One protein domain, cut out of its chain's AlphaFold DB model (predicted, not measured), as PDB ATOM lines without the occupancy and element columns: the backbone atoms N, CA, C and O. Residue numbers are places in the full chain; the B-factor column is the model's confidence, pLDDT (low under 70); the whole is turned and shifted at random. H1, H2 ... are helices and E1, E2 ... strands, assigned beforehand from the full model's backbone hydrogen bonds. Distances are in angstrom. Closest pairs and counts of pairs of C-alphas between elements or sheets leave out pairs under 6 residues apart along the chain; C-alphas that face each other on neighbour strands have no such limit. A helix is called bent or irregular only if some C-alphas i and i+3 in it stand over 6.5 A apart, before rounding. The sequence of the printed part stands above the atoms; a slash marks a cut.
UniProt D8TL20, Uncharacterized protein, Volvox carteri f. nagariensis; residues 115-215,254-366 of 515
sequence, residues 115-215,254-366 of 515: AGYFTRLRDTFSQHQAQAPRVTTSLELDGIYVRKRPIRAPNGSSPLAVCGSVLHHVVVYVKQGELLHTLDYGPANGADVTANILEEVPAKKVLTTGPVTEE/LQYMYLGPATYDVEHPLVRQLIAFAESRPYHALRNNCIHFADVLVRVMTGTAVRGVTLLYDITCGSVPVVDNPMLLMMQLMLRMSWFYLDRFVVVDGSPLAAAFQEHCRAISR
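AT A GLANCE: This is residues 115 to 215 and 254 to 366 of the 515 residues of an uncharacterized protein of Volvox carteri f. nagariensis (UniProt D8TL20). A strongly twisted sheet of six strands has one face covered by two crossed helices, H4 along the strands and H5 across them, making two layers. H3 and H7 pack on H4, H1 and H2 on H5, while H6 sits off at one side, touching no helix. The printed part has 214 residues, with named elements in the order H1 E1 E2 H2 E3 E4 E5 E6 H3 H4 H5 H6 H7; the sheet, E1 E6 E2 E3 E4 E5, is antiparallel and the class mixed. It is compact and rounded, with a radius of gyration of the C-alphas of 16.8 A and spans of 45 by 41 by 37 A.

HOW THE PARTS SIT: Start at H1, residues 115 to 127, which touches H5, residues 309 to 316, about perpendicular at 80 degrees; C-alphas 122 and 315 are closest, 5.5 A. Edge strand E1, residues 134 to 136, neighbours E6, residues 256 to 260, with N 136 and O 256 at 2.9 A. E2, residues 143 to 149, neighbours E6 with N 144 and O 260 at 2.9 A, and E3, residues 169 to 176, with N 145 and O 173 at 2.8 A. H2, residues 161 to 167, is irregular, C-alphas 162 and 165 being 8.9 A apart; it only grazes the sheet and touches H5, C-alphas 165 and 314 closest at 6.3 A. E3, E4, residues 179 to 183, and E5, residues 207 to 211, form a meander, each the antiparallel neighbour of the one before; look at N 174 and O 181, 2.9 A, and N 180 and O 210, 3.0 A. H3, residues 269 to 279, only grazes the sheet; with H4, residues 290 to 301, it makes a helical hairpin at a shallow tilt of 10 degrees, C-alphas 271 and 300 closest at 6.8 A. H4, at a height of 9.2 A over the sheet, runs along E3 at 12 degrees on the local plane. On the same face H5, height 8.3 A, runs across E2 at 75 degrees on the local plane and touches H4, C-alphas 295 and 309 closest at 5.4 A. H6, residues 326 to 335, is close but not clearly touching H2, C-alphas 163 and 328 being 7.5 A apart. H7, residues 351 to 365, touches H4 with residues 351 to 354 alone, C-alphas 354 and 296 closest at 5.6 A. Every O i to N i+4 pair is within hydrogen-bond range in H1, H3, H4, H5, H6 and H7; H2 has 0 of 3, and 1 of 4 O i to N i+3 pairs.

IN THESE COORDINATES: Find C-alpha 115 at (47.156, -16.737, -2.802), where H1 starts its 18.6 A. E3 runs 23.1 A from C-alpha 169, and H7 20.9 A to C-alpha 365 at (36.489, -46.697, 25.869).

THE WHOLE: The farthest C-alphas, of Val 322 and Arg 366, are 49.1 A apart. Residues 216 to 253 are not printed; C-alphas 215 and 254 are 12.8 A apart across the cut. The links E2 to H2, E4 to E5 and H6 to H7 are long. The model's pLDDT is under 70 at 25 printed residues, among them 189 to 196 and 339 to 347.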
ATOM      1  N   ALA A 115      48.051 -17.242  -1.769       87.50
ATOM      2  CA  ALA A 115      47.156 -16.737  -2.802       87.50
ATOM      3  C   ALA A 115      47.065 -17.680  -4.016       87.50
ATOM      4  O   ALA A 115      45.965 -17.946  -4.509       87.50
ATOM      5  N   GLY A 116      48.198 -18.229  -4.474       89.44
ATOM      6  CA  GLY A 116      48.244 -19.197  -5.572       89.44
ATOM      7  C   GLY A 116      47.482 -20.479  -5.240       89.44
ATOM      8  O   GLY A 116      46.619 -20.901  -6.010       89.44
ATOM      9  N   TYR A 117      47.708 -21.022  -4.044       87.56
ATOM     10  CA  TYR A 117      47.019 -22.215  -3.559       87.56
ATOM     11  C   TYR A 117      45.502 -22.035  -3.492       87.56
ATOM     12  O   TYR A 117      44.753 -22.860  -4.015       87.56
ATOM     13  N   PHE A 118      45.029 -20.939  -2.895       88.38
ATOM     14  CA  PHE A 118      43.595 -20.654  -2.816       88.38
ATOM     15  C   PHE A 118      42.975 -20.375  -4.184       88.38
ATOM     16  O   PHE A 118      41.829 -20.759  -4.410       88.38
ATOM     17  N   THR A 119      43.714 -19.749  -5.103       90.25
ATOM     18  CA  THR A 119      43.265 -19.569  -6.492       90.25
ATOM     19  C   THR A 119      43.045 -20.931  -7.145       90.25
ATOM     20  O   THR A 119      41.954 -21.217  -7.629       90.25
ATOM     21  N   ARG A 120      44.026 -21.831  -7.037       90.88
ATOM     22  CA  ARG A 120      43.962 -23.182  -7.609       90.88
ATOM     23  C   ARG A 120      42.869 -24.044  -6.967       90.88
ATOM     24  O   ARG A 120      42.175 -24.787  -7.667       90.88
ATOM     25  N   LEU A 121      42.665 -23.913  -5.653       88.06
ATOM     26  CA  LEU A 121      41.538 -24.525  -4.943       88.06
ATOM     27  C   LEU A 121      40.192 -23.997  -5.448       88.06
ATOM     28  O   LEU A 121      39.301 -24.800  -5.708       88.06
ATOM     29  N   ARG A 122      40.036 -22.676  -5.604       90.19
ATOM     30  CA  ARG A 122      38.805 -22.053  -6.120       90.19
ATOM     31  C   ARG A 122      38.503 -22.493  -7.547       90.19
ATOM     32  O   ARG A 122      37.357 -22.829  -7.837       90.19
ATOM     33  N   ASP A 123      39.516 -22.549  -8.406       89.69
ATOM     34  CA  ASP A 123      39.371 -23.003  -9.792       89.69
ATOM     35  C   ASP A 123      38.911 -24.461  -9.847       89.69
ATOM     36  O   ASP A 123      37.970 -24.800 -10.565       89.69
ATOM     37  N   THR A 124      39.526 -25.319  -9.028       88.19
ATOM     38  CA  THR A 124      39.153 -26.737  -8.921       88.19
ATOM     39  C   THR A 124      37.745 -26.893  -8.353       88.19
ATOM     40  O   THR A 124      36.935 -27.650  -8.879       88.19
ATOM     41  N   PHE A 125      37.407 -26.142  -7.304       86.69
ATOM     42  CA  PHE A 125      36.086 -26.187  -6.684       86.69
ATOM     43  C   PHE A 125      34.979 -25.711  -7.633       86.69
ATOM     44  O   PHE A 125      33.915 -26.323  -7.697       86.69
ATOM     45  N   SER A 126      35.242 -24.669  -8.426       85.88
ATOM     46  CA  SER A 126      34.295 -24.135  -9.413       85.88
ATOM     47  C   SER A 126      33.946 -25.154 -10.503       85.88
ATOM     48  O   SER A 126      32.834 -25.145 -11.025       85.88
ATOM     49  N   GLN A 127      34.847 -26.093 -10.808       84.19
ATOM     50  CA  GLN A 127      34.563 -27.199 -11.732       84.19
ATOM     51  C   GLN A 127      33.585 -28.231 -11.138       84.19
ATOM     52  O   GLN A 127      32.921 -28.950 -11.884       84.19
ATOM     53  N   HIS A 128      33.447 -28.273  -9.809       79.62
ATOM     54  CA  HIS A 128      32.589 -29.199  -9.063       79.62
ATOM     55  C   HIS A 128      31.366 -28.513  -8.418       79.62
ATOM     56  O   HIS A 128      30.701 -29.089  -7.554       79.62
ATOM     57  N   GLN A 129      31.025 -27.296  -8.860       69.44
ATOM     58  CA  GLN A 129      30.075 -26.379  -8.210       69.44
ATOM     59  C   GLN A 129      28.639 -26.907  -8.031       69.44
ATOM     60  O   GLN A 129      27.881 -26.347  -7.240       69.44
ATOM     61  N   ALA A 130      28.254 -28.001  -8.697       66.50
ATOM     62  CA  ALA A 130      26.935 -28.624  -8.531       66.50
ATOM     63  C   ALA A 130      26.614 -29.008  -7.068       66.50
ATOM     64  O   ALA A 130      25.453 -29.239  -6.738       66.50
ATOM     65  N   GLN A 131      27.627 -29.062  -6.199       72.38
ATOM     66  CA  GLN A 131      27.507 -29.367  -4.774       72.38
ATOM     67  C   GLN A 131      28.190 -28.297  -3.910       72.38
ATOM     68  O   GLN A 131      28.874 -28.626  -2.950       72.38
ATOM     69  N   ALA A 132      28.076 -27.010  -4.244       78.25
ATOM     70  CA  ALA A 132      28.602 -25.963  -3.368       78.25
ATOM     71  C   ALA A 132      27.680 -25.725  -2.149       78.25
ATOM     72  O   ALA A 132      26.455 -25.742  -2.302       78.25
ATOM     73  N   PRO A 133      28.232 -25.472  -0.945       85.75
ATOM     74  CA  PRO A 133      27.449 -24.998   0.194       85.75
ATOM     75  C   PRO A 133      26.691 -23.717  -0.144       85.75
ATOM     76  O   PRO A 133      27.172 -22.868  -0.900       85.75
ATOM     77  N   ARG A 134      25.512 -23.543   0.456       91.12
ATOM     78  CA  ARG A 134      24.702 -22.339   0.249       91.12
ATOM     79  C   ARG A 134      25.241 -21.206   1.118       91.12
ATOM     80  O   ARG A 134      25.304 -21.336   2.335       91.12
ATOM     81  N   VAL A 135      25.564 -20.073   0.506       91.88
ATOM     82  CA  VAL A 135      25.904 -18.833   1.219       91.88
ATOM     83  C   VAL A 135      24.624 -18.026   1.439       91.88
ATOM     84  O   VAL A 135      23.800 -17.914   0.531       91.88
ATOM     85  N   THR A 136      24.417 -17.512   2.648       92.19
ATOM     86  CA  THR A 136      23.194 -16.798   3.049       92.19
ATOM     87  C   THR A 136      23.498 -15.721   4.090       92.19
ATOM     88  O   THR A 136      24.510 -15.797   4.781       92.19
ATOM     89  N   THR A 137      22.634 -14.718   4.229       90.12
ATOM     90  CA  THR A 137      22.724 -13.693   5.286       90.12
ATOM     91  C   THR A 137      21.789 -13.978   6.466       90.12
ATOM     92  O   THR A 137      21.946 -13.384   7.531       90.12
ATOM     93  N   SER A 138      20.880 -14.949   6.323       90.00
ATOM     94  CA  SER A 138      19.885 -15.342   7.325       90.00
ATOM     95  C   SER A 138      20.029 -16.806   7.778       90.00
ATOM     96  O   SER A 138      20.505 -17.675   7.038       90.00
ATOM     97  N   LEU A 139      19.580 -17.085   9.006       92.19
ATOM     98  CA  LEU A 139      19.541 -18.418   9.626       92.19
ATOM     99  C   LEU A 139      18.127 -19.020   9.522       92.19
ATOM    100  O   LEU A 139      17.483 -19.296  10.526       92.19
ATOM    101  N   GLU A 140      17.603 -19.165   8.307       91.88
ATOM    102  CA  GLU A 140      16.214 -19.614   8.094       91.88
ATOM    103  C   GLU A 140      16.034 -21.128   8.273       91.88
ATOM    104  O   GLU A 140      15.055 -21.592   8.861       91.88
ATOM    105  N   LEU A 141      16.987 -21.918   7.779       94.94
ATOM    106  CA  LEU A 141      16.898 -23.376   7.734       94.94
ATOM    107  C   LEU A 141      17.483 -24.000   8.998       94.94
ATOM    108  O   LEU A 141      18.433 -23.493   9.585       94.94
ATOM    109  N   ASP A 142      16.938 -25.136   9.405       96.06
ATOM    110  CA  ASP A 142      17.563 -25.934  10.454       96.06
ATOM    111  C   ASP A 142      18.811 -26.625   9.909       96.06
ATOM    112  O   ASP A 142      18.819 -27.140   8.790       96.06
ATOM    113  N   GLY A 143      19.874 -26.642  10.709       96.31
ATOM    114  CA  GLY A 143      21.149 -27.229  10.322       96.31
ATOM    115  C   GLY A 143      22.351 -26.428  10.796       96.31
ATOM    116  O   GLY A 143      22.284 -25.672  11.769       96.31
ATOM    117  N   ILE A 144      23.476 -26.652  10.122       97.38
ATOM    118  CA  ILE A 144      24.785 -26.145  10.532       97.38
ATOM    119  C   ILE A 144      25.178 -24.965   9.652       97.38
ATOM    120  O   ILE A 144      25.164 -25.043   8.421       97.38
ATOM    121  N   TYR A 145      25.596 -23.891  10.306       97.12
ATOM    122  CA  TYR A 145      26.109 -22.687   9.682       97.12
ATOM    123  C   TYR A 145      27.502 -22.376  10.206       97.12
ATOM    124  O   TYR A 145      27.792 -22.538  11.392       97.12
ATOM    125  N   VAL A 146      28.359 -21.866   9.332       96.06
ATOM    126  CA  VAL A 146      29.685 -21.374   9.707       96.06
ATOM    127  C   VAL A 146      29.816 -19.920   9.316       96.06
ATOM    128  O   VAL A 146      29.376 -19.506   8.243       96.06
ATOM    129  N   ARG A 147      30.448 -19.147  10.196       93.75
ATOM    130  CA  ARG A 147      30.773 -17.745   9.963       93.75
ATOM    131  C   ARG A 147      32.198 -17.468  10.394       93.75
ATOM    132  O   ARG A 147      32.620 -17.883  11.475       93.75
ATOM    133  N   LYS A 148      32.908 -16.697   9.579       92.12
ATOM    134  CA  LYS A 148      34.211 -16.147   9.937       92.12
ATOM    135  C   LYS A 148      34.094 -14.656  10.238       92.12
ATOM    136  O   LYS A 148      33.498 -13.913   9.463       92.12
ATOM    137  N   ARG A 149      34.678 -14.202  11.349       87.38
ATOM    138  CA  ARG A 149      34.721 -12.784  11.746       87.38
ATOM    139  C   ARG A 149      36.159 -12.302  11.975       87.38
ATOM    140  O   ARG A 149      36.953 -13.064  12.523       87.38
ATOM    141  N   PRO A 150      36.506 -11.055  11.609       83.88
ATOM    142  CA  PRO A 150      37.841 -10.515  11.854       83.88
ATOM    143  C   PRO A 150      38.241 -10.604  13.331       83.88
ATOM    144  O   PRO A 150      37.443 -10.264  14.208       83.88
ATOM    145  N   ILE A 151      39.478 -11.025  13.606       79.38
ATOM    146  CA  ILE A 151      40.053 -10.963  14.958       79.38
ATOM    147  C   ILE A 151      40.411  -9.506  15.225       79.38
ATOM    148  O   ILE A 151      41.252  -8.947  14.522       79.38
ATOM    149  N   ARG A 152      39.768  -8.884  16.212       75.56
ATOM    150  CA  ARG A 152      40.041  -7.501  16.608       75.56
ATOM    151  C   ARG A 152      40.784  -7.482  17.939       75.56
ATOM    152  O   ARG A 152      40.340  -8.103  18.899       75.56
ATOM    153  N   ALA A 153      41.893  -6.762  17.972       70.69
ATOM    154  CA  ALA A 153      42.593  -6.376  19.185       70.69
ATOM    155  C   ALA A 153      41.728  -5.399  20.015       70.69
ATOM    156  O   ALA A 153      40.779  -4.813  19.479       70.69
ATOM    157  N   PRO A 154      42.055  -5.154  21.300       68.75
ATOM    158  CA  PRO A 154      41.289  -4.250  22.168       68.75
ATOM    159  C   PRO A 154      41.138  -2.823  21.623       68.75
ATOM    160  O   PRO A 154      40.148  -2.152  21.890       68.75
ATOM    161  N   ASN A 155      42.100  -2.362  20.819       74.81
ATOM    162  CA  ASN A 155      42.062  -1.064  20.138       74.81
ATOM    163  C   ASN A 155      41.232  -1.071  18.833       74.81
ATOM    164  O   ASN A 155      41.254  -0.099  18.083       74.81
ATOM    165  N   GLY A 156      40.558  -2.180  18.515       74.25
ATOM    166  CA  GLY A 156      39.768  -2.372  17.299       74.25
ATOM    167  C   GLY A 156      40.574  -2.718  16.044       74.25
ATOM    168  O   GLY A 156      39.963  -3.036  15.020       74.25
ATOM    169  N   SER A 157      41.911  -2.696  16.106       76.62
ATOM    170  CA  SER A 157      42.768  -3.090  14.984       76.62
ATOM    171  C   SER A 157      42.701  -4.595  14.739       76.62
ATOM    172  O   SER A 157      42.467  -5.379  15.652       76.62
ATOM    173  N   SER A 158      42.899  -5.018  13.495       73.50
ATOM    174  CA  SER A 158      42.978  -6.433  13.137       73.50
ATOM    175  C   SER A 158      44.302  -6.666  12.423       73.50
ATOM    176  O   SER A 158      44.369  -6.512  11.203       73.50
ATOM    177  N   PRO A 159      45.387  -6.988  13.152       68.19
ATOM    178  CA  PRO A 159      46.708  -7.109  12.536       68.19
ATOM    179  C   PRO A 159      46.763  -8.269  11.533       68.19
ATOM    180  O   PRO A 159      47.605  -8.277  10.643       68.19
ATOM    181  N   LEU A 160      45.825  -9.218  11.632       75.56
ATOM    182  CA  LEU A 160      45.682 -10.338  10.708       75.56
ATOM    183  C   LEU A 160      44.660 -10.091   9.585       75.56
ATOM    184  O   LEU A 160      44.550 -10.935   8.702       75.56
ATOM    185  N   ALA A 161      43.959  -8.948   9.544       76.44
ATOM    186  CA  ALA A 161      42.998  -8.656   8.470       76.44
ATOM    187  C   ALA A 161      43.647  -8.619   7.079       76.44
ATOM    188  O   ALA A 161      43.005  -8.941   6.082       76.44
ATOM    189  N   VAL A 162      44.940  -8.295   7.006       77.31
ATOM    190  CA  VAL A 162      45.727  -8.340   5.762       77.31
ATOM    191  C   VAL A 162      45.838  -9.746   5.159       77.31
ATOM    192  O   VAL A 162      46.200  -9.891   3.995       77.31
ATOM    193  N   CYS A 163      45.525 -10.775   5.943       76.25
ATOM    194  CA  CYS A 163      45.509 -12.176   5.529       76.25
ATOM    195  C   CYS A 163      44.131 -12.595   4.990       76.25
ATOM    196  O   CYS A 163      43.924 -13.762   4.659       76.25
ATOM    197  N   GLY A 164      43.181 -11.655   4.922       84.38
ATOM    198  CA  GLY A 164      41.787 -11.925   4.612       84.38
ATOM    199  C   GLY A 164      41.119 -12.817   5.661       84.38
ATOM    200  O   GLY A 164      41.551 -12.924   6.809       84.38
ATOM    201  N   SER A 165      40.065 -13.502   5.233       84.06
ATOM    202  CA  SER A 165      39.278 -14.411   6.066       84.06
ATOM    203  C   SER A 165      39.981 -15.707   6.479       84.06
ATOM    204  O   SER A 165      39.485 -16.408   7.362       84.06
ATOM    205  N   VAL A 166      41.174 -15.986   5.945       83.56
ATOM    206  CA  VAL A 166      41.959 -17.182   6.288       83.56
ATOM    207  C   VAL A 166      42.236 -17.250   7.793       83.56
ATOM    208  O   VAL A 166      42.070 -18.304   8.404       83.56
ATOM    209  N   LEU A 167      42.575 -16.109   8.406       82.88
ATOM    210  CA  LEU A 167      42.886 -15.988   9.839       82.88
ATOM    211  C   LEU A 167      41.766 -15.340  10.652       82.88
ATOM    212  O   LEU A 167      41.987 -14.843  11.756       82.88
ATOM    213  N   HIS A 168      40.553 -15.312  10.109       87.62
ATOM    214  CA  HIS A 168      39.402 -14.873  10.875       87.62
ATOM    215  C   HIS A 168      39.021 -15.905  11.935       87.62
ATOM    216  O   HIS A 168      39.210 -17.112  11.786       87.62
ATOM    217  N   HIS A 169      38.412 -15.402  13.001       89.38
ATOM    218  CA  HIS A 169      37.829 -16.226  14.037       89.38
ATOM    219  C   HIS A 169      36.600 -16.956  13.506       89.38
ATOM    220  O   HIS A 169      35.723 -16.331  12.906       89.38
ATOM    221  N   VAL A 170      36.514 -18.259  13.757       92.69
ATOM    222  CA  VAL A 170      35.435 -19.108  13.247       92.69
ATOM    223  C   VAL A 170      34.403 -19.358  14.337       92.69
ATOM    224  O   VAL A 170      34.754 -19.709  15.462       92.69
ATOM    225  N   VAL A 171      33.130 -19.185  13.991       94.50
ATOM    226  CA  VAL A 171      31.987 -19.503  14.848       94.50
ATOM    227  C   VAL A 171      31.086 -20.485  14.107       94.50
ATOM    228  O   VAL A 171      30.762 -20.265  12.935       94.50
ATOM    229  N   VAL A 172      30.695 -21.559  14.790       96.81
ATOM    230  CA  VAL A 172      29.735 -22.542  14.276       96.81
ATOM    231  C   VAL A 172      28.389 -22.281  14.940       96.81
ATOM    232  O   VAL A 172      28.302 -22.184  16.161       96.81
ATOM    233  N   TYR A 173      27.340 -22.166  14.137       96.75
ATOM    234  CA  TYR A 173      25.970 -22.030  14.603       96.75
ATOM    235  C   TYR A 173      25.179 -23.272  14.216       96.75
ATOM    236  O   TYR A 173      25.318 -23.780  13.104       96.75
ATOM    237  N   VAL A 174      24.337 -23.748  15.124       97.00
ATOM    238  CA  VAL A 174      23.457 -24.891  14.884       97.00
ATOM    239  C   VAL A 174      22.042 -24.453  15.207       97.00
ATOM    240  O   VAL A 174      21.735 -24.151  16.362       97.00
ATOM    241  N   LYS A 175      21.204 -24.382  14.175       96.25
ATOM    242  CA  LYS A 175      19.794 -24.019  14.305       96.25
ATOM    243  C   LYS A 175      18.935 -25.277  14.375       96.25
ATOM    244  O   LYS A 175      19.068 -26.155  13.520       96.25
ATOM    245  N   GLN A 176      18.077 -25.349  15.391       95.00
ATOM    246  CA  GLN A 176      17.143 -26.449  15.637       95.00
ATOM    247  C   GLN A 176      15.789 -25.870  16.058       95.00
ATOM    248  O   GLN A 176      15.587 -25.510  17.220       95.00
ATOM    249  N   GLY A 177      14.869 -25.725  15.104       93.44
ATOM    250  CA  GLY A 177      13.625 -24.992  15.306       93.44
ATOM    251  C   GLY A 177      13.887 -23.547  15.741       93.44
ATOM    252  O   GLY A 177      14.491 -22.762  15.007       93.44
ATOM    253  N   GLU A 178      13.431 -23.208  16.947       92.94
ATOM    254  CA  GLU A 178      13.573 -21.879  17.560       92.94
ATOM    255  C   GLU A 178      14.870 -21.710  18.365       92.94
ATOM    256  O   GLU A 178      15.166 -20.615  18.853       92.94
ATOM    257  N   LEU A 179      15.652 -22.780  18.526       93.69
ATOM    258  CA  LEU A 179      16.899 -22.754  19.280       93.69
ATOM    259  C   LEU A 179      18.086 -22.497  18.358       93.69
ATOM    260  O   LEU A 179      18.255 -23.149  17.324       93.69
ATOM    261  N   LEU A 180      18.939 -21.562  18.777       95.12
ATOM    262  CA  LEU A 180      20.229 -21.306  18.161       95.12
ATOM    263  C   LEU A 180      21.344 -21.637  19.148       95.12
ATOM    264  O   LEU A 180      21.568 -20.940  20.144       95.12
ATOM    265  N   HIS A 181      22.089 -22.688  18.837       95.31
ATOM    266  CA  HIS A 181      23.318 -23.012  19.537       95.31
ATOM    267  C   HIS A 181      24.479 -22.301  18.851       95.31
ATOM    268  O   HIS A 181      24.667 -22.421  17.640       95.31
ATOM    269  N   THR A 182      25.266 -21.563  19.625       94.94
ATOM    270  CA  THR A 182      26.493 -20.924  19.148       94.94
ATOM    271  C   THR A 182      27.678 -21.638  19.780       94.94
ATOM    272  O   THR A 182      27.810 -21.675  21.003       94.94
ATOM    273  N   LEU A 183      28.529 -22.221  18.939       93.94
ATOM    274  CA  LEU A 183      29.749 -22.911  19.336       93.94
ATOM    275  C   LEU A 183      30.945 -22.044  18.949       93.94
ATOM    276  O   LEU A 183      31.322 -21.932  17.778       93.94
ATOM    277  N   ASP A 184      31.511 -21.391  19.956       92.06
ATOM    278  CA  ASP A 184      32.556 -20.391  19.817       92.06
ATOM    279  C   ASP A 184      33.747 -20.768  20.712       92.06
ATOM    280  O   ASP A 184      33.752 -20.515  21.914       92.06
ATOM    281  N   TYR A 185      34.776 -21.378  20.122       91.06
ATOM    282  CA  TYR A 185      36.005 -21.747  20.826       91.06
ATOM    283  C   TYR A 185      37.065 -20.661  20.648       91.06
ATOM    284  O   TYR A 185      37.488 -20.374  19.533       91.06
ATOM    285  N   GLY A 186      37.503 -20.040  21.739       88.12
ATOM    286  CA  GLY A 186      38.442 -18.917  21.731       88.12
ATOM    287  C   GLY A 186      39.171 -18.780  23.067       88.12
ATOM    288  O   GLY A 186      38.874 -19.537  23.993       88.12
ATOM    289  N   PRO A 187      40.096 -17.819  23.202       82.06
ATOM    290  CA  PRO A 187      40.742 -17.563  24.481       82.06
ATOM    291  C   PRO A 187      39.723 -17.075  25.519       82.06
ATOM    292  O   PRO A 187      38.804 -16.307  25.204       82.06
ATOM    293  N   ALA A 188      39.894 -17.500  26.768       75.56
ATOM    294  CA  ALA A 188      39.168 -16.953  27.903       75.56
ATOM    295  C   ALA A 188      39.458 -15.447  28.034       75.56
ATOM    296  O   ALA A 188      40.544 -14.971  27.697       75.56
ATOM    297  N   ASN A 189      38.471 -14.685  28.513       69.06
ATOM    298  CA  ASN A 189      38.562 -13.242  28.791       69.06
ATOM    299  C   ASN A 189      38.725 -12.319  27.572       69.06
ATOM    300  O   ASN A 189      39.060 -11.150  27.738       69.06
ATOM    301  N   GLY A 190      38.506 -12.814  26.349       64.06
ATOM    302  CA  GLY A 190      38.691 -11.989  25.150       64.06
ATOM    303  C   GLY A 190      40.137 -11.530  24.966       64.06
ATOM    304  O   GLY A 190      40.371 -10.488  24.353       64.06
ATOM    305  N   ALA A 191      41.096 -12.284  25.523       61.84
ATOM    306  CA  ALA A 191      42.510 -11.988  25.385       61.84
ATOM    307  C   ALA A 191      42.875 -11.857  23.902       61.84
ATOM    308  O   ALA A 191      42.396 -12.617  23.056       61.84
ATOM    309  N   ASP A 192      43.723 -10.877  23.601       63.69
ATOM    310  CA  ASP A 192      44.157 -10.621  22.240       63.69
ATOM    311  C   ASP A 192      44.948 -11.826  21.713       63.69
ATOM    312  O   ASP A 192      46.102 -12.058  22.087       63.69
ATOM    313  N   VAL A 193      44.313 -12.595  20.827       64.06
ATOM    314  CA  VAL A 193      44.897 -13.774  20.169       64.06
ATOM    315  C   VAL A 193      46.207 -13.414  19.462       64.06
ATOM    316  O   VAL A 193      47.093 -14.256  19.324       64.06
ATOM    317  N   THR A 194      46.354 -12.158  19.034       62.69
ATOM    318  CA  THR A 194      47.510 -11.690  18.269       62.69
ATOM    319  C   THR A 194      48.689 -11.333  19.171       62.69
ATOM    320  O   THR A 194      49.828 -11.625  18.811       62.69
ATOM    321  N   ALA A 195      48.432 -10.828  20.382       62.53
ATOM    322  CA  ALA A 195      49.466 -10.618  21.400       62.53
ATOM    323  C   ALA A 195      50.017 -11.948  21.948       62.53
ATOM    324  O   ALA A 195      51.191 -12.040  22.308       62.53
ATOM    325  N   ASN A 196      49.179 -12.988  21.949       65.56
ATOM    326  CA  ASN A 196      49.462 -14.285  22.563       65.56
ATOM    327  C   ASN A 196      49.671 -15.401  21.532       65.56
ATOM    328  O   ASN A 196      49.450 -16.569  21.832       65.56
ATOM    329  N   ILE A 197      50.117 -15.082  20.312       72.56
ATOM    330  CA  ILE A 197      50.244 -16.083  19.236       72.56
ATOM    331  C   ILE A 197      51.180 -17.258  19.587       72.56
ATOM    332  O   ILE A 197      51.071 -18.335  19.004       72.56
ATOM    333  N   LEU A 198      52.088 -17.040  20.546       76.62
ATOM    334  CA  LEU A 198      53.052 -18.016  21.059       76.62
ATOM    335  C   LEU A 198      52.691 -18.570  22.444       76.62
ATOM    336  O   LEU A 198      53.467 -19.346  22.998       76.62
ATOM    337  N   GLU A 199      51.591 -18.117  23.045       83.00
ATOM    338  CA  GLU A 199      51.226 -18.466  24.415       83.00
ATOM    339  C   GLU A 199      49.956 -19.310  24.440       83.00
ATOM    340  O   GLU A 199      48.991 -19.077  23.711       83.00
ATOM    341  N   GLU A 200      49.977 -20.320  25.301       85.50
ATOM    342  CA  GLU A 200      48.795 -21.092  25.642       85.50
ATOM    343  C   GLU A 200      47.990 -20.320  26.685       85.50
ATOM    344  O   GLU A 200      48.533 -19.852  27.686       85.50
ATOM    345  N   VAL A 201      46.690 -20.186  26.445       86.38
ATOM    346  CA  VAL A 201      45.769 -19.503  27.355       86.38
ATOM    347  C   VAL A 201      44.574 -20.401  27.651       86.38
ATOM    348  O   VAL A 201      44.226 -21.246  26.823       86.38
ATOM    349  N   PRO A 202      43.910 -20.248  28.808       85.88
ATOM    350  CA  PRO A 202      42.673 -20.972  29.072       85.88
ATOM    351  C   PRO A 202      41.652 -20.726  27.955       85.88
ATOM    352  O   PRO A 202      41.553 -19.611  27.439       85.88
ATOM    353  N   ALA A 203      40.906 -21.756  27.562       84.88
ATOM    354  CA  ALA A 203      39.824 -21.613  26.597       84.88
ATOM    355  C   ALA A 203      38.557 -21.061  27.271       84.88
ATOM    356  O   ALA A 203      38.310 -21.287  28.456       84.88
ATOM    357  N   LYS A 204      37.738 -20.327  26.516       84.19
ATOM    358  CA  LYS A 204      36.404 -19.915  26.966       84.19
ATOM    359  C   LYS A 204      35.400 -21.065  26.852       84.19
ATOM    360  O   LYS A 204      35.602 -21.987  26.065       84.19
ATOM    361  N   LYS A 205      34.275 -20.936  27.565       82.38
ATOM    362  CA  LYS A 205      33.110 -21.816  27.396       82.38
ATOM    363  C   LYS A 205      32.672 -21.827  25.932       82.38
ATOM    364  O   LYS A 205      32.409 -20.768  25.358       82.38
ATOM    365  N   VAL A 206      32.588 -23.020  25.358       82.25
ATOM    366  CA  VAL A 206      32.418 -23.217  23.915       82.25
ATOM    367  C   VAL A 206      30.972 -23.047  23.497       82.25
ATOM    368  O   VAL A 206      30.700 -22.408  22.486       82.25
ATOM    369  N   LEU A 207      30.045 -23.623  24.260       89.50
ATOM    370  CA  LEU A 207      28.636 -23.646  23.896       89.50
ATOM    371  C   LEU A 207      27.844 -22.570  24.637       89.50
ATOM    372  O   LEU A 207      27.758 -22.565  25.871       89.50
ATOM    373  N   THR A 208      27.169 -21.726  23.865       87.25
ATOM    374  CA  THR A 208      26.073 -20.876  24.329       87.25
ATOM    375  C   THR A 208      24.791 -21.237  23.584       87.25
ATOM    376  O   THR A 208      24.811 -21.768  22.473       87.25
ATOM    377  N   THR A 209      23.643 -21.041  24.226       87.56
ATOM    378  CA  THR A 209      22.331 -21.371  23.656       87.56
ATOM    379  C   THR A 209      21.381 -20.230  23.955       87.56
ATOM    380  O   THR A 209      21.352 -19.729  25.080       87.56
ATOM    381  N   GLY A 210      20.643 -19.805  22.939       85.00
ATOM    382  CA  GLY A 210      19.642 -18.755  23.048       85.00
ATOM    383  C   GLY A 210      18.539 -18.933  22.005       85.00
ATOM    384  O   GLY A 210      18.681 -19.762  21.101       85.00
ATOM    385  N   PRO A 211      17.437 -18.177  22.129       79.81
ATOM    386  CA  PRO A 211      16.409 -18.147  21.098       79.81
ATOM    387  C   PRO A 211      16.988 -17.579  19.796       79.81
ATOM    388  O   PRO A 211      17.822 -16.665  19.827       79.81
ATOM    389  N   VAL A 212      16.533 -18.089  18.650       78.62
ATOM    390  CA  VAL A 212      16.798 -17.471  17.343       78.62
ATOM    391  C   VAL A 212      16.188 -16.072  17.381       78.62
ATOM    392  O   VAL A 212      14.977 -15.900  17.324       78.62
ATOM    393  N   THR A 213      17.032 -15.058  17.538       69.12
ATOM    394  CA  THR A 213      16.602 -13.666  17.416       69.12
ATOM    395  C   THR A 213      16.905 -13.267  15.975       69.12
ATOM    396  O   THR A 213      18.066 -13.299  15.581       69.12
ATOM    397  N   GLU A 214      15.881 -12.962  15.173       54.62
ATOM    398  CA  GLU A 214      16.052 -12.536  13.767       54.62
ATOM    399  C   GLU A 214      16.735 -11.163  13.634       54.62
ATOM    400  O   GLU A 214      17.145 -10.762  12.548       54.62
ATOM    401  N   GLU A 215      16.911 -10.457  14.751       45.72
ATOM    402  CA  GLU A 215      17.779  -9.291  14.832       45.72
ATOM    403  C   GLU A 215      19.223  -9.693  14.477       45.72
ATOM    404  O   GLU A 215      19.750 -10.667  15.030       45.72
ATOM    405  N   LEU A 254      27.293  -9.826   7.303       64.50
ATOM    406  CA  LEU A 254      28.223 -10.914   7.556       64.50
ATOM    407  C   LEU A 254      27.598 -12.227   7.082       64.50
ATOM    408  O   LEU A 254      26.585 -12.667   7.618       64.50
ATOM    409  N   GLN A 255      28.225 -12.839   6.081       89.25
ATOM    410  CA  GLN A 255      27.701 -14.016   5.397       89.25
ATOM    411  C   GLN A 255      27.867 -15.286   6.241       89.25
ATOM    412  O   GLN A 255      28.908 -15.525   6.857       89.25
ATOM    413  N   TYR A 256      26.835 -16.122   6.237       93.75
ATOM    414  CA  TYR A 256      26.850 -17.476   6.770       93.75
ATOM    415  C   TYR A 256      27.000 -18.475   5.624       93.75
ATOM    416  O   TYR A 256      26.367 -18.349   4.575       93.75
ATOM    417  N   MET A 257      27.799 -19.513   5.846       95.75
ATOM    418  CA  MET A 257      27.857 -20.680   4.972       95.75
ATOM    419  C   MET A 257      27.010 -21.798   5.581       95.75
ATOM    420  O   MET A 257      27.368 -22.335   6.629       95.75
ATOM    421  N   TYR A 258      25.894 -22.136   4.936       95.94
ATOM    422  CA  TYR A 258      25.013 -23.239   5.311       95.94
ATOM    423  C   TYR A 258      25.538 -24.564   4.755       95.94
ATOM    424  O   TYR A 258      25.736 -24.713   3.545       95.94
ATOM    425  N   LEU A 259      25.731 -25.530   5.649       95.44
ATOM    426  CA  LEU A 259      26.338 -26.832   5.363       95.44
ATOM    427  C   LEU A 259      25.323 -27.970   5.243       95.44
ATOM    428  O   LEU A 259      25.706 -29.093   4.924       95.44
ATOM    429  N   GLY A 260      24.045 -27.689   5.493       94.56
ATOM    430  CA  GLY A 260      22.998 -28.704   5.519       94.56
ATOM    431  C   GLY A 260      22.569 -29.104   6.934       94.56
ATOM    432  O   GLY A 260      23.041 -28.536   7.927       94.56
ATOM    433  N   PRO A 261      21.651 -30.082   7.027       95.25
ATOM    434  CA  PRO A 261      21.172 -30.603   8.299       95.25
ATOM    435  C   PRO A 261      22.296 -31.314   9.061       95.25
ATOM    436  O   PRO A 261      23.166 -31.954   8.467       95.25
ATOM    437  N   ALA A 262      22.257 -31.229  10.390       95.44
ATOM    438  CA  ALA A 262      23.180 -31.969  11.239       95.44
ATOM    439  C   ALA A 262      22.798 -33.458  11.281       95.44
ATOM    440  O   ALA A 262      21.626 -33.799  11.428       95.44
ATOM    441  N   THR A 263      23.789 -34.343  11.180       96.38
ATOM    442  CA  THR A 263      23.628 -35.784  11.432       96.38
ATOM    443  C   THR A 263      23.501 -36.061  12.926       96.38
ATOM    444  O   THR A 263      22.709 -36.909  13.328       96.38
ATOM    445  N   TYR A 264      24.264 -35.333  13.741       96.62
ATOM    446  CA  TYR A 264      24.191 -35.380  15.196       96.62
ATOM    447  C   TYR A 264      23.845 -33.997  15.735       96.62
ATOM    448  O   TYR A 264      24.463 -33.005  15.342       96.62
ATOM    449  N   ASP A 265      22.866 -33.940  16.632       95.25
ATOM    450  CA  ASP A 265      22.506 -32.714  17.336       95.25
ATOM    451  C   ASP A 265      23.581 -32.292  18.354       95.25
ATOM    452  O   ASP A 265      24.560 -32.996  18.611       95.25
ATOM    453  N   VAL A 266      23.410 -31.099  18.927       95.38
ATOM    454  CA  VAL A 266      24.336 -30.551  19.932       95.38
ATOM    455  C   VAL A 266      24.306 -31.357  21.235       95.38
ATOM    456  O   VAL A 266      25.309 -31.416  21.949       95.38
ATOM    457  N   GLU A 267      23.174 -31.997  21.537       96.00
ATOM    458  CA  GLU A 267      22.979 -32.818  22.733       96.00
ATOM    459  C   GLU A 267      23.564 -34.227  22.608       96.00
ATOM    460  O   GLU A 267      23.757 -34.908  23.618       96.00
ATOM    461  N   HIS A 268      23.909 -34.650  21.392       97.19
ATOM    462  CA  HIS A 268      24.421 -35.976  21.119       97.19
ATOM    463  C   HIS A 268      25.676 -36.247  21.965       97.19
ATOM    464  O   HIS A 268      26.598 -35.420  21.973       97.19
ATOM    465  N   PRO A 269      25.794 -37.420  22.624       96.75
ATOM    466  CA  PRO A 269      26.896 -37.706  23.543       96.75
ATOM    467  C   PRO A 269      28.285 -37.478  22.940       96.75
ATOM    468  O   PRO A 269      29.162 -36.927  23.598       96.75
ATOM    469  N   LEU A 270      28.474 -37.830  21.662       96.31
ATOM    470  CA  LEU A 270      29.742 -37.615  20.956       96.31
ATOM    471  C   LEU A 270      30.070 -36.123  20.759       96.31
ATOM    472  O   LEU A 270      31.229 -35.729  20.874       96.31
ATOM    473  N   VAL A 271      29.062 -35.289  20.480       97.00
ATOM    474  CA  VAL A 271      29.238 -33.837  20.312       97.00
ATOM    475  C   VAL A 271      29.524 -33.194  21.667       97.00
ATOM    476  O   VAL A 271      30.473 -32.420  21.788       97.00
ATOM    477  N   ARG A 272      28.790 -33.587  22.716       96.56
ATOM    478  CA  ARG A 272      29.056 -33.170  24.102       96.56
ATOM    479  C   ARG A 272      30.461 -33.551  24.565       96.56
ATOM    480  O   ARG A 272      31.150 -32.724  25.158       96.56
ATOM    481  N   GLN A 273      30.912 -34.760  24.242       96.69
ATOM    482  CA  GLN A 273      32.264 -35.222  24.549       96.69
ATOM    483  C   GLN A 273      33.329 -34.403  23.811       96.69
ATOM    484  O   GLN A 273      34.338 -34.050  24.414       96.69
ATOM    485  N   LEU A 274      33.109 -34.058  22.536       96.75
ATOM    486  CA  LEU A 274      34.017 -33.182  21.791       96.75
ATOM    487  C   LEU A 274      34.090 -31.778  22.400       96.75
ATOM    488  O   LEU A 274      35.179 -31.216  22.507       96.75
ATOM    489  N   ILE A 275      32.948 -31.213  22.802       95.44
ATOM    490  CA  ILE A 275      32.891 -29.904  23.463       95.44
ATOM    491  C   ILE A 275      33.686 -29.946  24.772       95.44
ATOM    492  O   ILE A 275      34.567 -29.113  24.967       95.44
ATOM    493  N   ALA A 276      33.453 -30.953  25.619       94.94
ATOM    494  CA  ALA A 276      34.193 -31.129  26.869       94.94
ATOM    495  C   ALA A 276      35.700 -31.339  26.628       94.94
ATOM    496  O   ALA A 276      36.535 -30.758  27.320       94.94
ATOM    497  N   PHE A 277      36.063 -32.122  25.607       95.19
ATOM    498  CA  PHE A 277      37.453 -32.307  25.196       95.19
ATOM    499  C   PHE A 277      38.102 -30.981  24.783       95.19
ATOM    500  O   PHE A 277      39.224 -30.700  25.200       95.19
ATOM    501  N   ALA A 278      37.408 -30.148  24.008       92.56
ATOM    502  CA  ALA A 278      37.918 -28.839  23.616       92.56
ATOM    503  C   ALA A 278      38.064 -27.891  24.815       92.56
ATOM    504  O   ALA A 278      39.104 -27.257  24.954       92.56
ATOM    505  N   GLU A 279      37.073 -27.844  25.708       91.50
ATOM    506  CA  GLU A 279      37.111 -27.023  26.929       91.50
ATOM    507  C   GLU A 279      38.220 -27.456  27.901       91.50
ATOM    508  O   GLU A 279      38.770 -26.623  28.616       91.50
ATOM    509  N   SER A 280      38.602 -28.738  27.898       92.69
ATOM    510  CA  SER A 280      39.706 -29.252  28.724       92.69
ATOM    511  C   SER A 280      41.102 -28.854  28.234       92.69
ATOM    512  O   SER A 280      42.091 -29.077  28.936       92.69
ATOM    513  N   ARG A 281      41.214 -28.297  27.021       91.94
ATOM    514  CA  ARG A 281      42.498 -27.980  26.390       91.94
ATOM    515  C   ARG A 281      42.768 -26.479  26.427       91.94
ATOM    516  O   ARG A 281      41.851 -25.678  26.258       91.94
ATOM    517  N   PRO A 282      44.040 -26.074  26.579       90.75
ATOM    518  CA  PRO A 282      44.395 -24.680  26.406       90.75
ATOM    519  C   PRO A 282      44.176 -24.261  24.951       90.75
ATOM    520  O   PRO A 282      44.494 -24.997  24.003       90.75
ATOM    521  N   TYR A 283      43.672 -23.044  24.782       90.00
ATOM    522  CA  TYR A 283      43.620 -22.373  23.500       90.00
ATOM    523  C   TYR A 283      45.032 -21.950  23.092       90.00
ATOM    524  O   TYR A 283      45.771 -21.343  23.868       90.00
ATOM    525  N   HIS A 284      45.393 -22.239  21.845       86.88
ATOM    526  CA  HIS A 284      46.643 -21.793  21.241       86.88
ATOM    527  C   HIS A 284      46.384 -21.416  19.790       86.88
ATOM    528  O   HIS A 284      45.936 -22.267  19.016       86.88
ATOM    529  N   ALA A 285      46.740 -20.190  19.403       82.50
ATOM    530  CA  ALA A 285      46.435 -19.606  18.093       82.50
ATOM    531  C   ALA A 285      46.855 -20.484  16.894       82.50
ATOM    532  O   ALA A 285      46.245 -20.414  15.830       82.50
ATOM    533  N   LEU A 286      47.866 -21.339  17.072       81.75
ATOM    534  CA  LEU A 286      48.460 -22.153  16.002       81.75
ATOM    535  C   LEU A 286      48.217 -23.669  16.123       81.75
ATOM    536  O   LEU A 286      48.505 -24.400  15.183       81.75
ATOM    537  N   ARG A 287      47.756 -24.173  17.277       82.56
ATOM    538  CA  ARG A 287      47.718 -25.630  17.564       82.56
ATOM    539  C   ARG A 287      46.347 -26.112  18.024       82.56
ATOM    540  O   ARG A 287      45.862 -27.127  17.539       82.56
ATOM    541  N   ASN A 288      45.708 -25.356  18.911       87.50
ATOM    542  CA  ASN A 288      44.369 -25.618  19.431       87.50
ATOM    543  C   ASN A 288      43.564 -24.320  19.280       87.50
ATOM    544  O   ASN A 288      43.320 -23.626  20.267       87.50
ATOM    545  N   ASN A 289      43.232 -23.945  18.045       88.62
ATOM    546  CA  ASN A 289      42.555 -22.683  17.735       88.62
ATOM    547  C   ASN A 289      41.092 -22.909  17.310       88.62
ATOM    548  O   ASN A 289      40.608 -24.042  17.227       88.62
ATOM    549  N   CYS A 290      40.383 -21.814  17.030       92.00
ATOM    550  CA  CYS A 290      38.988 -21.830  16.587       92.00
ATOM    551  C   CYS A 290      38.791 -22.521  15.231       92.00
ATOM    552  O   CYS A 290      37.752 -23.137  15.017       92.00
ATOM    553  N   ILE A 291      39.785 -22.464  14.341       92.06
ATOM    554  CA  ILE A 291      39.733 -23.090  13.017       92.06
ATOM    555  C   ILE A 291      39.743 -24.613  13.152       92.06
ATOM    556  O   ILE A 291      38.853 -25.277  12.622       92.06
ATOM    557  N   HIS A 292      40.701 -25.158  13.906       92.44
ATOM    558  CA  HIS A 292      40.799 -26.598  14.134       92.44
ATOM    559  C   HIS A 292      39.535 -27.113  14.815       92.44
ATOM    560  O   HIS A 292      38.957 -28.102  14.373       92.44
ATOM    561  N   PHE A 293      39.079 -26.426  15.866       95.00
ATOM    562  CA  PHE A 293      37.884 -26.836  16.591       95.00
ATOM    563  C   PHE A 293      36.633 -26.826  15.705       95.00
ATOM    564  O   PHE A 293      35.914 -27.823  15.679       95.00
ATOM    565  N   ALA A 294      36.393 -25.745  14.956       95.88
ATOM    566  CA  ALA A 294      35.239 -25.647  14.066       95.88
ATOM    567  C   ALA A 294      35.225 -26.774  13.026       95.88
ATOM    568  O   ALA A 294      34.177 -27.365  12.771       95.88
ATOM    569  N   ASP A 295      36.387 -27.111  12.467       94.94
ATOM    570  CA  ASP A 295      36.497 -28.192  11.496       94.94
ATOM    571  C   ASP A 295      36.220 -29.572  12.109       94.94
ATOM    572  O   ASP A 295      35.413 -30.327  11.568       94.94
ATOM    573  N   VAL A 296      36.800 -29.897  13.272       95.88
ATOM    574  CA  VAL A 296      36.508 -31.171  13.960       95.88
ATOM    575  C   VAL A 296      35.042 -31.258  14.376       95.88
ATOM    576  O   VAL A 296      34.416 -32.303  14.199       95.88
ATOM    577  N   LEU A 297      34.477 -30.168  14.891       97.06
ATOM    578  CA  LEU A 297      33.078 -30.103  15.297       97.06
ATOM    579  C   LEU A 297      32.145 -30.368  14.120       97.06
ATOM    580  O   LEU A 297      31.284 -31.239  14.210       97.06
ATOM    581  N   VAL A 298      32.351 -29.680  12.997       96.81
ATOM    582  CA  VAL A 298      31.548 -29.880  11.786       96.81
ATOM    583  C   VAL A 298      31.710 -31.301  11.247       96.81
ATOM    584  O   VAL A 298      30.707 -31.917  10.884       96.81
ATOM    585  N   ARG A 299      32.924 -31.870  11.256       95.56
ATOM    586  CA  ARG A 299      33.138 -33.281  10.890       95.56
ATOM    587  C   ARG A 299      32.313 -34.210  11.762       95.56
ATOM    588  O   ARG A 299      31.634 -35.076  11.229       95.56
ATOM    589  N   VAL A 300      32.358 -34.040  13.082       96.56
ATOM    590  CA  VAL A 300      31.574 -34.879  13.993       96.56
ATOM    591  C   VAL A 300      30.091 -34.701  13.698       96.56
ATOM    592  O   VAL A 300      29.445 -35.684  13.366       96.56
ATOM    593  N   MET A 301      29.576 -33.471  13.712       97.25
ATOM    594  CA  MET A 301      28.148 -33.174  13.553       97.25
ATOM    595  C   MET A 301      27.558 -33.597  12.203       97.25
ATOM    596  O   MET A 301      26.369 -33.889  12.132       97.25
ATOM    597  N   THR A 302      28.364 -33.651  11.143       95.81
ATOM    598  CA  THR A 302      27.934 -34.075   9.797       95.81
ATOM    599  C   THR A 302      28.240 -35.543   9.501       95.81
ATOM    600  O   THR A 302      28.179 -35.961   8.346       95.81
ATOM    601  N   GLY A 303      28.651 -36.339  10.497       93.94
ATOM    602  CA  GLY A 303      29.037 -37.734  10.258       93.94
ATOM    603  C   GLY A 303      30.198 -37.865   9.268       93.94
ATOM    604  O   GLY A 303      30.260 -38.811   8.491       93.94
ATOM    605  N   THR A 304      31.117 -36.901   9.287       92.56
ATOM    606  CA  THR A 304      32.270 -36.722   8.393       92.56
ATOM    607  C   THR A 304      31.939 -36.350   6.949       92.56
ATOM    608  O   THR A 304      32.855 -36.279   6.128       92.56
ATOM    609  N   ALA A 305      30.670 -36.049   6.646       91.25
ATOM    610  CA  ALA A 305      30.251 -35.631   5.313       91.25
ATOM    611  C   ALA A 305      30.906 -34.312   4.880       91.25
ATOM    612  O   ALA A 305      31.125 -34.135   3.683       91.25
ATOM    613  N   VAL A 306      31.245 -33.426   5.825       91.56
ATOM    614  CA  VAL A 306      31.948 -32.160   5.577       91.56
ATOM    615  C   VAL A 306      33.337 -32.189   6.220       91.56
ATOM    616  O   VAL A 306      33.469 -32.493   7.407       91.56
ATOM    617  N   ARG A 307      34.378 -31.842   5.450       90.75
ATOM    618  CA  ARG A 307      35.772 -31.696   5.921       90.75
ATOM    619  C   ARG A 307      36.400 -30.416   5.365       90.75
ATOM    620  O   ARG A 307      36.091 -30.012   4.247       90.75
ATOM    621  N   GLY A 308      37.311 -29.807   6.121       89.56
ATOM    622  CA  GLY A 308      37.994 -28.576   5.722       89.56
ATOM    623  C   GLY A 308      37.045 -27.382   5.697       89.56
ATOM    624  O   GLY A 308      37.110 -26.562   4.787       89.56
ATOM    625  N   VAL A 309      36.126 -27.292   6.663       92.25
ATOM    626  CA  VAL A 309      35.012 -26.326   6.620       92.25
ATOM    627  C   VAL A 309      35.476 -24.870   6.558       92.25
ATOM    628  O   VAL A 309      34.844 -24.018   5.942       92.25
ATOM    629  N   THR A 310      36.609 -24.573   7.180       91.19
ATOM    630  CA  THR A 310      37.204 -23.239   7.206       91.19
ATOM    631  C   THR A 310      37.800 -22.861   5.858       91.19
ATOM    632  O   THR A 310      37.606 -21.728   5.427       91.19
ATOM    633  N   LEU A 311      38.444 -23.808   5.171       89.56
ATOM    634  CA  LEU A 311      38.896 -23.654   3.787       89.56
ATOM    635  C   LEU A 311      37.708 -23.525   2.834       89.56
ATOM    636  O   LEU A 311      37.722 -22.677   1.948       89.56
ATOM    637  N   LEU A 312      36.661 -24.324   3.050       91.56
ATOM    638  CA  LEU A 312      35.427 -24.270   2.273       91.56
ATOM    639  C   LEU A 312      34.758 -22.898   2.377       91.56
ATOM    640  O   LEU A 312      34.323 -22.349   1.368       91.56
ATOM    641  N   TYR A 313      34.756 -22.301   3.568       93.38
ATOM    642  CA  TYR A 313      34.322 -20.920   3.754       93.38
ATOM    643  C   TYR A 313      35.175 -19.953   2.920       93.38
ATOM    644  O   TYR A 313      34.641 -19.151   2.160       93.38
ATOM    645  N   ASP A 314      36.506 -20.051   3.015       91.31
ATOM    646  CA  ASP A 314      37.433 -19.134   2.336       91.31
ATOM    647  C   ASP A 314      37.304 -19.163   0.805       91.31
ATOM    648  O   ASP A 314      37.470 -18.137   0.140       91.31
ATOM    649  N   ILE A 315      36.990 -20.325   0.227       90.06
ATOM    650  CA  ILE A 315      36.810 -20.465  -1.224       90.06
ATOM    651  C   ILE A 315      35.399 -20.102  -1.706       90.06
ATOM    652  O   ILE A 315      35.264 -19.738  -2.870       90.06
ATOM    653  N   THR A 316      34.371 -20.196  -0.854       90.12
ATOM    654  CA  THR A 316      32.967 -19.956  -1.246       90.12
ATOM    655  C   THR A 316      32.522 -18.517  -1.014       90.12
ATOM    656  O   THR A 316      31.956 -17.903  -1.916       90.12
ATOM    657  N   CYS A 317      32.773 -17.974   0.176       89.62
ATOM    658  CA  CYS A 317      32.323 -16.639   0.581       89.62
ATOM    659  C   CYS A 317      33.403 -15.799   1.274       89.62
ATOM    660  O   CYS A 317      33.174 -14.634   1.594       89.62
ATOM    661  N   GLY A 318      34.584 -16.363   1.518       86.69
ATOM    662  CA  GLY A 318      35.673 -15.652   2.168       86.69
ATOM    663  C   GLY A 318      36.468 -14.721   1.251       86.69
ATOM    664  O   GLY A 318      36.545 -14.873   0.029       86.69
ATOM    665  N   SER A 319      37.136 -13.758   1.879       87.69
ATOM    666  CA  SER A 319      38.166 -12.937   1.257       87.69
ATOM    667  C   SER A 319      39.524 -13.624   1.403       87.69
ATOM    668  O   SER A 319      39.977 -13.904   2.511       87.69
ATOM    669  N   VAL A 320      40.190 -13.899   0.285       84.81
ATOM    670  CA  VAL A 320      41.587 -14.350   0.267       84.81
ATOM    671  C   VAL A 320      42.380 -13.285  -0.483       84.81
ATOM    672  O   VAL A 320      41.940 -12.877  -1.563       84.81
ATOM    673  N   PRO A 321      43.494 -12.784   0.074       83.69
ATOM    674  CA  PRO A 321      44.285 -11.766  -0.596       83.69
ATOM    675  C   PRO A 321      44.884 -12.312  -1.899       83.69
ATOM    676  O   PRO A 321      45.262 -13.477  -1.987       83.69
ATOM    677  N   VAL A 322      44.982 -11.448  -2.914       86.88
ATOM    678  CA  VAL A 322      45.532 -11.793  -4.242       86.88
ATOM    679  C   VAL A 322      47.049 -12.019  -4.191       86.88
ATOM    680  O   VAL A 322      47.616 -12.681  -5.054       86.88
ATOM    681  N   VAL A 323      47.711 -11.469  -3.173       87.00
ATOM    682  CA  VAL A 323      49.151 -11.593  -2.943       87.00
ATOM    683  C   VAL A 323      49.377 -11.929  -1.477       87.00
ATOM    684  O   VAL A 323      48.693 -11.396  -0.600       87.00
ATOM    685  N   ASP A 324      50.347 -12.795  -1.209       83.44
ATOM    686  CA  ASP A 324      50.726 -13.147   0.153       83.44
ATOM    687  C   ASP A 324      51.216 -11.920   0.912       83.44
ATOM    688  O   ASP A 324      52.075 -11.167   0.447       83.44
ATOM    689  N   ASN A 325      50.697 -11.737   2.124       83.56
ATOM    690  CA  ASN A 325      51.224 -10.708   2.993       83.56
ATOM    691  C   ASN A 325      52.648 -11.099   3.447       83.56
ATOM    692  O   ASN A 325      52.841 -12.224   3.917       83.56
ATOM    693  N   PRO A 326      53.648 -10.200   3.386       83.75
ATOM    694  CA  PRO A 326      55.010 -10.510   3.825       83.75
ATOM    695  C   PRO A 326      55.089 -10.951   5.295       83.75
ATOM    696  O   PRO A 326      55.954 -11.754   5.642       83.75
ATOM    697  N   MET A 327      54.166 -10.507   6.157       79.19
ATOM    698  CA  MET A 327      54.070 -11.009   7.531       79.19
ATOM    699  C   MET A 327      53.730 -12.498   7.580       79.19
ATOM    700  O   MET A 327      54.267 -13.202   8.429       79.19
ATOM    701  N   LEU A 328      52.890 -13.003   6.671       76.50
ATOM    702  CA  LEU A 328      52.561 -14.429   6.608       76.50
ATOM    703  C   LEU A 328      53.772 -15.264   6.207       76.50
ATOM    704  O   LEU A 328      54.002 -16.317   6.797       76.50
ATOM    705  N   LEU A 329      54.552 -14.798   5.231       81.06
ATOM    706  CA  LEU A 329      55.823 -15.423   4.853       81.06
ATOM    707  C   LEU A 329      56.807 -15.418   6.026       81.06
ATOM    708  O   LEU A 329      57.389 -16.451   6.352       81.06
ATOM    709  N   MET A 330      56.939 -14.283   6.712       81.81
ATOM    710  CA  MET A 330      57.808 -14.172   7.881       81.81
ATOM    711  C   MET A 330      57.367 -15.113   9.009       81.81
ATOM    712  O   MET A 330      58.198 -15.799   9.596       81.81
ATOM    713  N   MET A 331      56.063 -15.212   9.277       76.50
ATOM    714  CA  MET A 331      55.519 -16.148  10.262       76.50
ATOM    715  C   MET A 331      55.825 -17.604   9.907       76.50
ATOM    716  O   MET A 331      56.216 -18.356  10.796       76.50
ATOM    717  N   GLN A 332      55.703 -18.005   8.637       78.81
ATOM    718  CA  GLN A 332      56.070 -19.362   8.208       78.81
ATOM    719  C   GLN A 332      57.539 -19.664   8.502       78.81
ATOM    720  O   GLN A 332      57.857 -20.691   9.106       78.81
ATOM    721  N   LEU A 333      58.429 -18.742   8.120       80.69
ATOM    722  CA  LEU A 333      59.871 -18.880   8.311       80.69
ATOM    723  C   LEU A 333      60.245 -18.925   9.797       80.69
ATOM    724  O   LEU A 333      61.004 -19.796  10.219       80.69
ATOM    725  N   MET A 334      59.688 -18.015  10.599       80.19
ATOM    726  CA  MET A 334      59.992 -17.903  12.028       80.19
ATOM    727  C   MET A 334      59.455 -19.082  12.835       80.19
ATOM    728  O   MET A 334      60.143 -19.600  13.713       80.19
ATOM    729  N   LEU A 335      58.222 -19.500  12.555       77.88
ATOM    730  CA  LEU A 335      57.552 -20.555  13.313       77.88
ATOM    731  C   LEU A 335      57.881 -21.946  12.769       77.88
ATOM    732  O   LEU A 335      57.522 -22.939  13.397       77.88
ATOM    733  N   ARG A 336      58.567 -22.019  11.617       77.94
ATOM    734  CA  ARG A 336      58.810 -23.253  10.857       77.94
ATOM    735  C   ARG A 336      57.516 -24.031  10.630       77.94
ATOM    736  O   ARG A 336      57.474 -25.253  10.755       77.94
ATOM    737  N   MET A 337      56.452 -23.295  10.329       71.62
ATOM    738  CA  MET A 337      55.138 -23.849  10.037       71.62
ATOM    739  C   MET A 337      54.765 -23.514   8.607       71.62
ATOM    740  O   MET A 337      55.003 -22.407   8.131       71.62
ATOM    741  N   SER A 338      54.147 -24.477   7.942       71.12
ATOM    742  CA  SER A 338      53.521 -24.265   6.650       71.12
ATOM    743  C   SER A 338      52.035 -23.990   6.869       71.12
ATOM    744  O   SER A 338      51.414 -24.564   7.760       71.12
ATOM    745  N   TRP A 339      51.442 -23.121   6.052       68.88
ATOM    746  CA  TRP A 339      49.976 -23.050   5.964       68.88
ATOM    747  C   TRP A 339      49.413 -24.276   5.253       68.88
ATOM    748  O   TRP A 339      48.278 -24.683   5.491       68.88
ATOM    749  N   PHE A 340      50.234 -24.858   4.382       65.56
ATOM    750  CA  PHE A 340      49.910 -26.021   3.592       65.56
ATOM    751  C   PHE A 340      50.238 -27.311   4.319       65.56
ATOM    752  O   PHE A 340      51.117 -27.348   5.177       65.56
ATOM    753  N   TYR A 341      49.571 -28.366   3.866       55.94
ATOM    754  CA  TYR A 341      49.672 -29.768   4.259       55.94
ATOM    755  C   TYR A 341      51.096 -30.354   4.118       55.94
ATOM    756  O   TYR A 341      51.347 -31.247   3.316       55.94
ATOM    757  N   LEU A 342      52.061 -29.834   4.874       50.75
ATOM    758  CA  LEU A 342      53.414 -30.368   4.996       50.75
ATOM    759  C   LEU A 342      53.571 -30.921   6.410       50.75
ATOM    760  O   LEU A 342      54.057 -30.261   7.324       50.75
ATOM    761  N   ASP A 343      53.054 -32.141   6.543       53.28
ATOM    762  CA  ASP A 343      53.362 -33.236   7.475       53.28
ATOM    763  C   ASP A 343      53.379 -32.994   8.996       53.28
ATOM    764  O   ASP A 343      53.367 -33.962   9.752       53.28
ATOM    765  N   ARG A 344      53.402 -31.754   9.508       54.25
ATOM    766  CA  ARG A 344      53.498 -31.521  10.965       54.25
ATOM    767  C   ARG A 344      52.620 -30.415  11.533       54.25
ATOM    768  O   ARG A 344      52.240 -30.525  12.693       54.25
ATOM    769  N   PHE A 345      52.260 -29.389  10.763       52.97
ATOM    770  CA  PHE A 345      51.420 -28.296  11.266       52.97
ATOM    771  C   PHE A 345      50.555 -27.737  10.141       52.97
ATOM    772  O   PHE A 345      51.086 -27.163   9.199       52.97
ATOM    773  N   VAL A 346      49.236 -27.911  10.241       67.50
ATOM    774  CA  VAL A 346      48.269 -27.320   9.309       67.50
ATOM    775  C   VAL A 346      47.388 -26.381  10.110       67.50
ATOM    776  O   VAL A 346      46.636 -26.838  10.957       67.50
ATOM    777  N   VAL A 347      47.503 -25.073   9.870       67.38
ATOM    778  CA  VAL A 347      46.764 -24.052  10.644       67.38
ATOM    779  C   VAL A 347      45.278 -23.990  10.256       67.38
ATOM    780  O   VAL A 347      44.443 -23.485  11.004       67.38
ATOM    781  N   VAL A 348      44.951 -24.489   9.065       75.94
ATOM    782  CA  VAL A 348      43.628 -24.388   8.435       75.94
ATOM    783  C   VAL A 348      42.838 -25.701   8.449       75.94
ATOM    784  O   VAL A 348      41.721 -25.735   7.942       75.94
ATOM    785  N   ASP A 349      43.385 -26.766   9.038       82.75
ATOM    786  CA  ASP A 349      42.786 -28.103   9.060       82.75
ATOM    787  C   ASP A 349      42.691 -28.636  10.495       82.75
ATOM    788  O   ASP A 349      43.666 -28.634  11.245       82.75
ATOM    789  N   GLY A 350      41.517 -29.140  10.876       87.94
ATOM    790  CA  GLY A 350      41.288 -29.763  12.172       87.94
ATOM    791  C   GLY A 350      41.846 -31.181  12.305       87.94
ATOM    792  O   GLY A 350      41.715 -31.753  13.383       87.94
ATOM    793  N   SER A 351      42.459 -31.778  11.275       88.75
ATOM    794  CA  SER A 351      42.903 -33.186  11.312       88.75
ATOM    795  C   SER A 351      43.791 -33.562  12.512       88.75
ATOM    796  O   SER A 351      43.498 -34.587  13.130       88.75
ATOM    797  N   PRO A 352      44.802 -32.770  12.932       87.62
ATOM    798  CA  PRO A 352      45.571 -33.090  14.140       87.62
ATOM    799  C   PRO A 352      44.703 -33.125  15.408       87.62
ATOM    800  O   PRO A 352      44.857 -34.011  16.251       87.62
ATOM    801  N   LEU A 353      43.750 -32.195  15.530       91.25
ATOM    802  CA  LEU A 353      42.818 -32.152  16.656       91.25
ATOM    803  C   LEU A 353      41.800 -33.303  16.588       91.25
ATOM    804  O   LEU A 353      41.462 -33.870  17.624       91.25
ATOM    805  N   ALA A 354      41.362 -33.696  15.388       92.81
ATOM    806  CA  ALA A 354      40.493 -34.851  15.174       92.81
ATOM    807  C   ALA A 354      41.177 -36.152  15.609       92.81
ATOM    808  O   ALA A 354      40.563 -36.966  16.295       92.81
ATOM    809  N   ALA A 355      42.453 -36.332  15.251       92.50
ATOM    810  CA  ALA A 355      43.244 -37.488  15.663       92.50
ATOM    811  C   ALA A 355      43.405 -37.535  17.192       92.50
ATOM    812  O   ALA A 355      43.162 -38.576  17.803       92.50
ATOM    813  N   ALA A 356      43.718 -36.395  17.818       93.38
ATOM    814  CA  ALA A 356      43.810 -36.289  19.273       93.38
ATOM    815  C   ALA A 356      42.469 -36.590  19.970       93.38
ATOM    816  O   ALA A 356      42.440 -37.271  20.995       93.38
ATOM    817  N   PHE A 357      41.350 -36.126  19.408       95.81
ATOM    818  CA  PHE A 357      40.016 -36.444  19.922       95.81
ATOM    819  C   PHE A 357      39.686 -37.934  19.768       95.81
ATOM    820  O   PHE A 357      39.180 -38.561  20.695       95.81
ATOM    821  N   GLN A 358      40.024 -38.538  18.627       95.50
ATOM    822  CA  GLN A 358      39.826 -39.968  18.406       95.50
ATOM    823  C   GLN A 358      40.622 -40.810  19.412       95.50
ATOM    824  O   GLN A 358      40.103 -41.798  19.939       95.50
ATOM    825  N   GLU A 359      41.867 -40.430  19.696       95.62
ATOM    826  CA  GLU A 359      42.684 -41.075  20.724       95.62
ATOM    827  C   GLU A 359      42.065 -40.929  22.119       95.62
ATOM    828  O   GLU A 359      41.966 -41.916  22.847       95.62
ATOM    829  N   HIS A 360      41.559 -39.741  22.457       94.56
ATOM    830  CA  HIS A 360      40.838 -39.498  23.706       94.56
ATOM    831  C   HIS A 360      39.599 -40.399  23.851       94.56
ATOM    832  O   HIS A 360      39.429 -41.059  24.879       94.56
ATOM    833  N   CYS A 361      38.778 -40.521  22.804       94.19
ATOM    834  CA  CYS A 361      37.622 -41.423  22.809       94.19
ATOM    835  C   CYS A 361      38.033 -42.891  22.989       94.19
ATOM    836  O   CYS A 361      37.386 -43.630  23.738       94.19
ATOM    837  N   ARG A 362      39.129 -43.323  22.347       94.50
ATOM    838  CA  ARG A 362      39.681 -44.676  22.530       94.50
ATOM    839  C   ARG A 362      40.160 -44.900  23.960       94.50
ATOM    840  O   ARG A 362      39.925 -45.979  24.489       94.50
ATOM    841  N   ALA A 363      40.811 -43.915  24.576       92.56
ATOM    842  CA  ALA A 363      41.301 -44.015  25.947       92.56
ATOM    843  C   ALA A 363      40.152 -44.199  26.952       92.56
ATOM    844  O   ALA A 363      40.234 -45.078  27.804       92.56
ATOM    845  N   ILE A 364      39.058 -43.447  26.793       90.44
ATOM    846  CA  ILE A 364      37.860 -43.567  27.644       90.44
ATOM    847  C   ILE A 364      37.141 -44.905  27.429       90.44
ATOM    848  O   ILE A 364      36.573 -45.459  28.363       90.44
ATOM    849  N   SER A 365      37.179 -45.445  26.209       89.00
ATOM    850  CA  SER A 365      36.489 -46.697  25.869       89.00
ATOM    851  C   SER A 365      37.252 -47.961  26.286       89.00
ATOM    852  O   SER A 365      36.721 -49.061  26.138       89.00
ATOM    853  N   ARG A 366      38.504 -47.853  26.755       88.75
ATOM    854  CA  ARG A 366      39.279 -49.026  27.183       88.75
ATOM    855  C   ARG A 366      38.713 -49.557  28.510       88.75
ATOM    856  O   ARG A 366      38.741 -48.820  29.492       88.75
TER     857      ARG A 366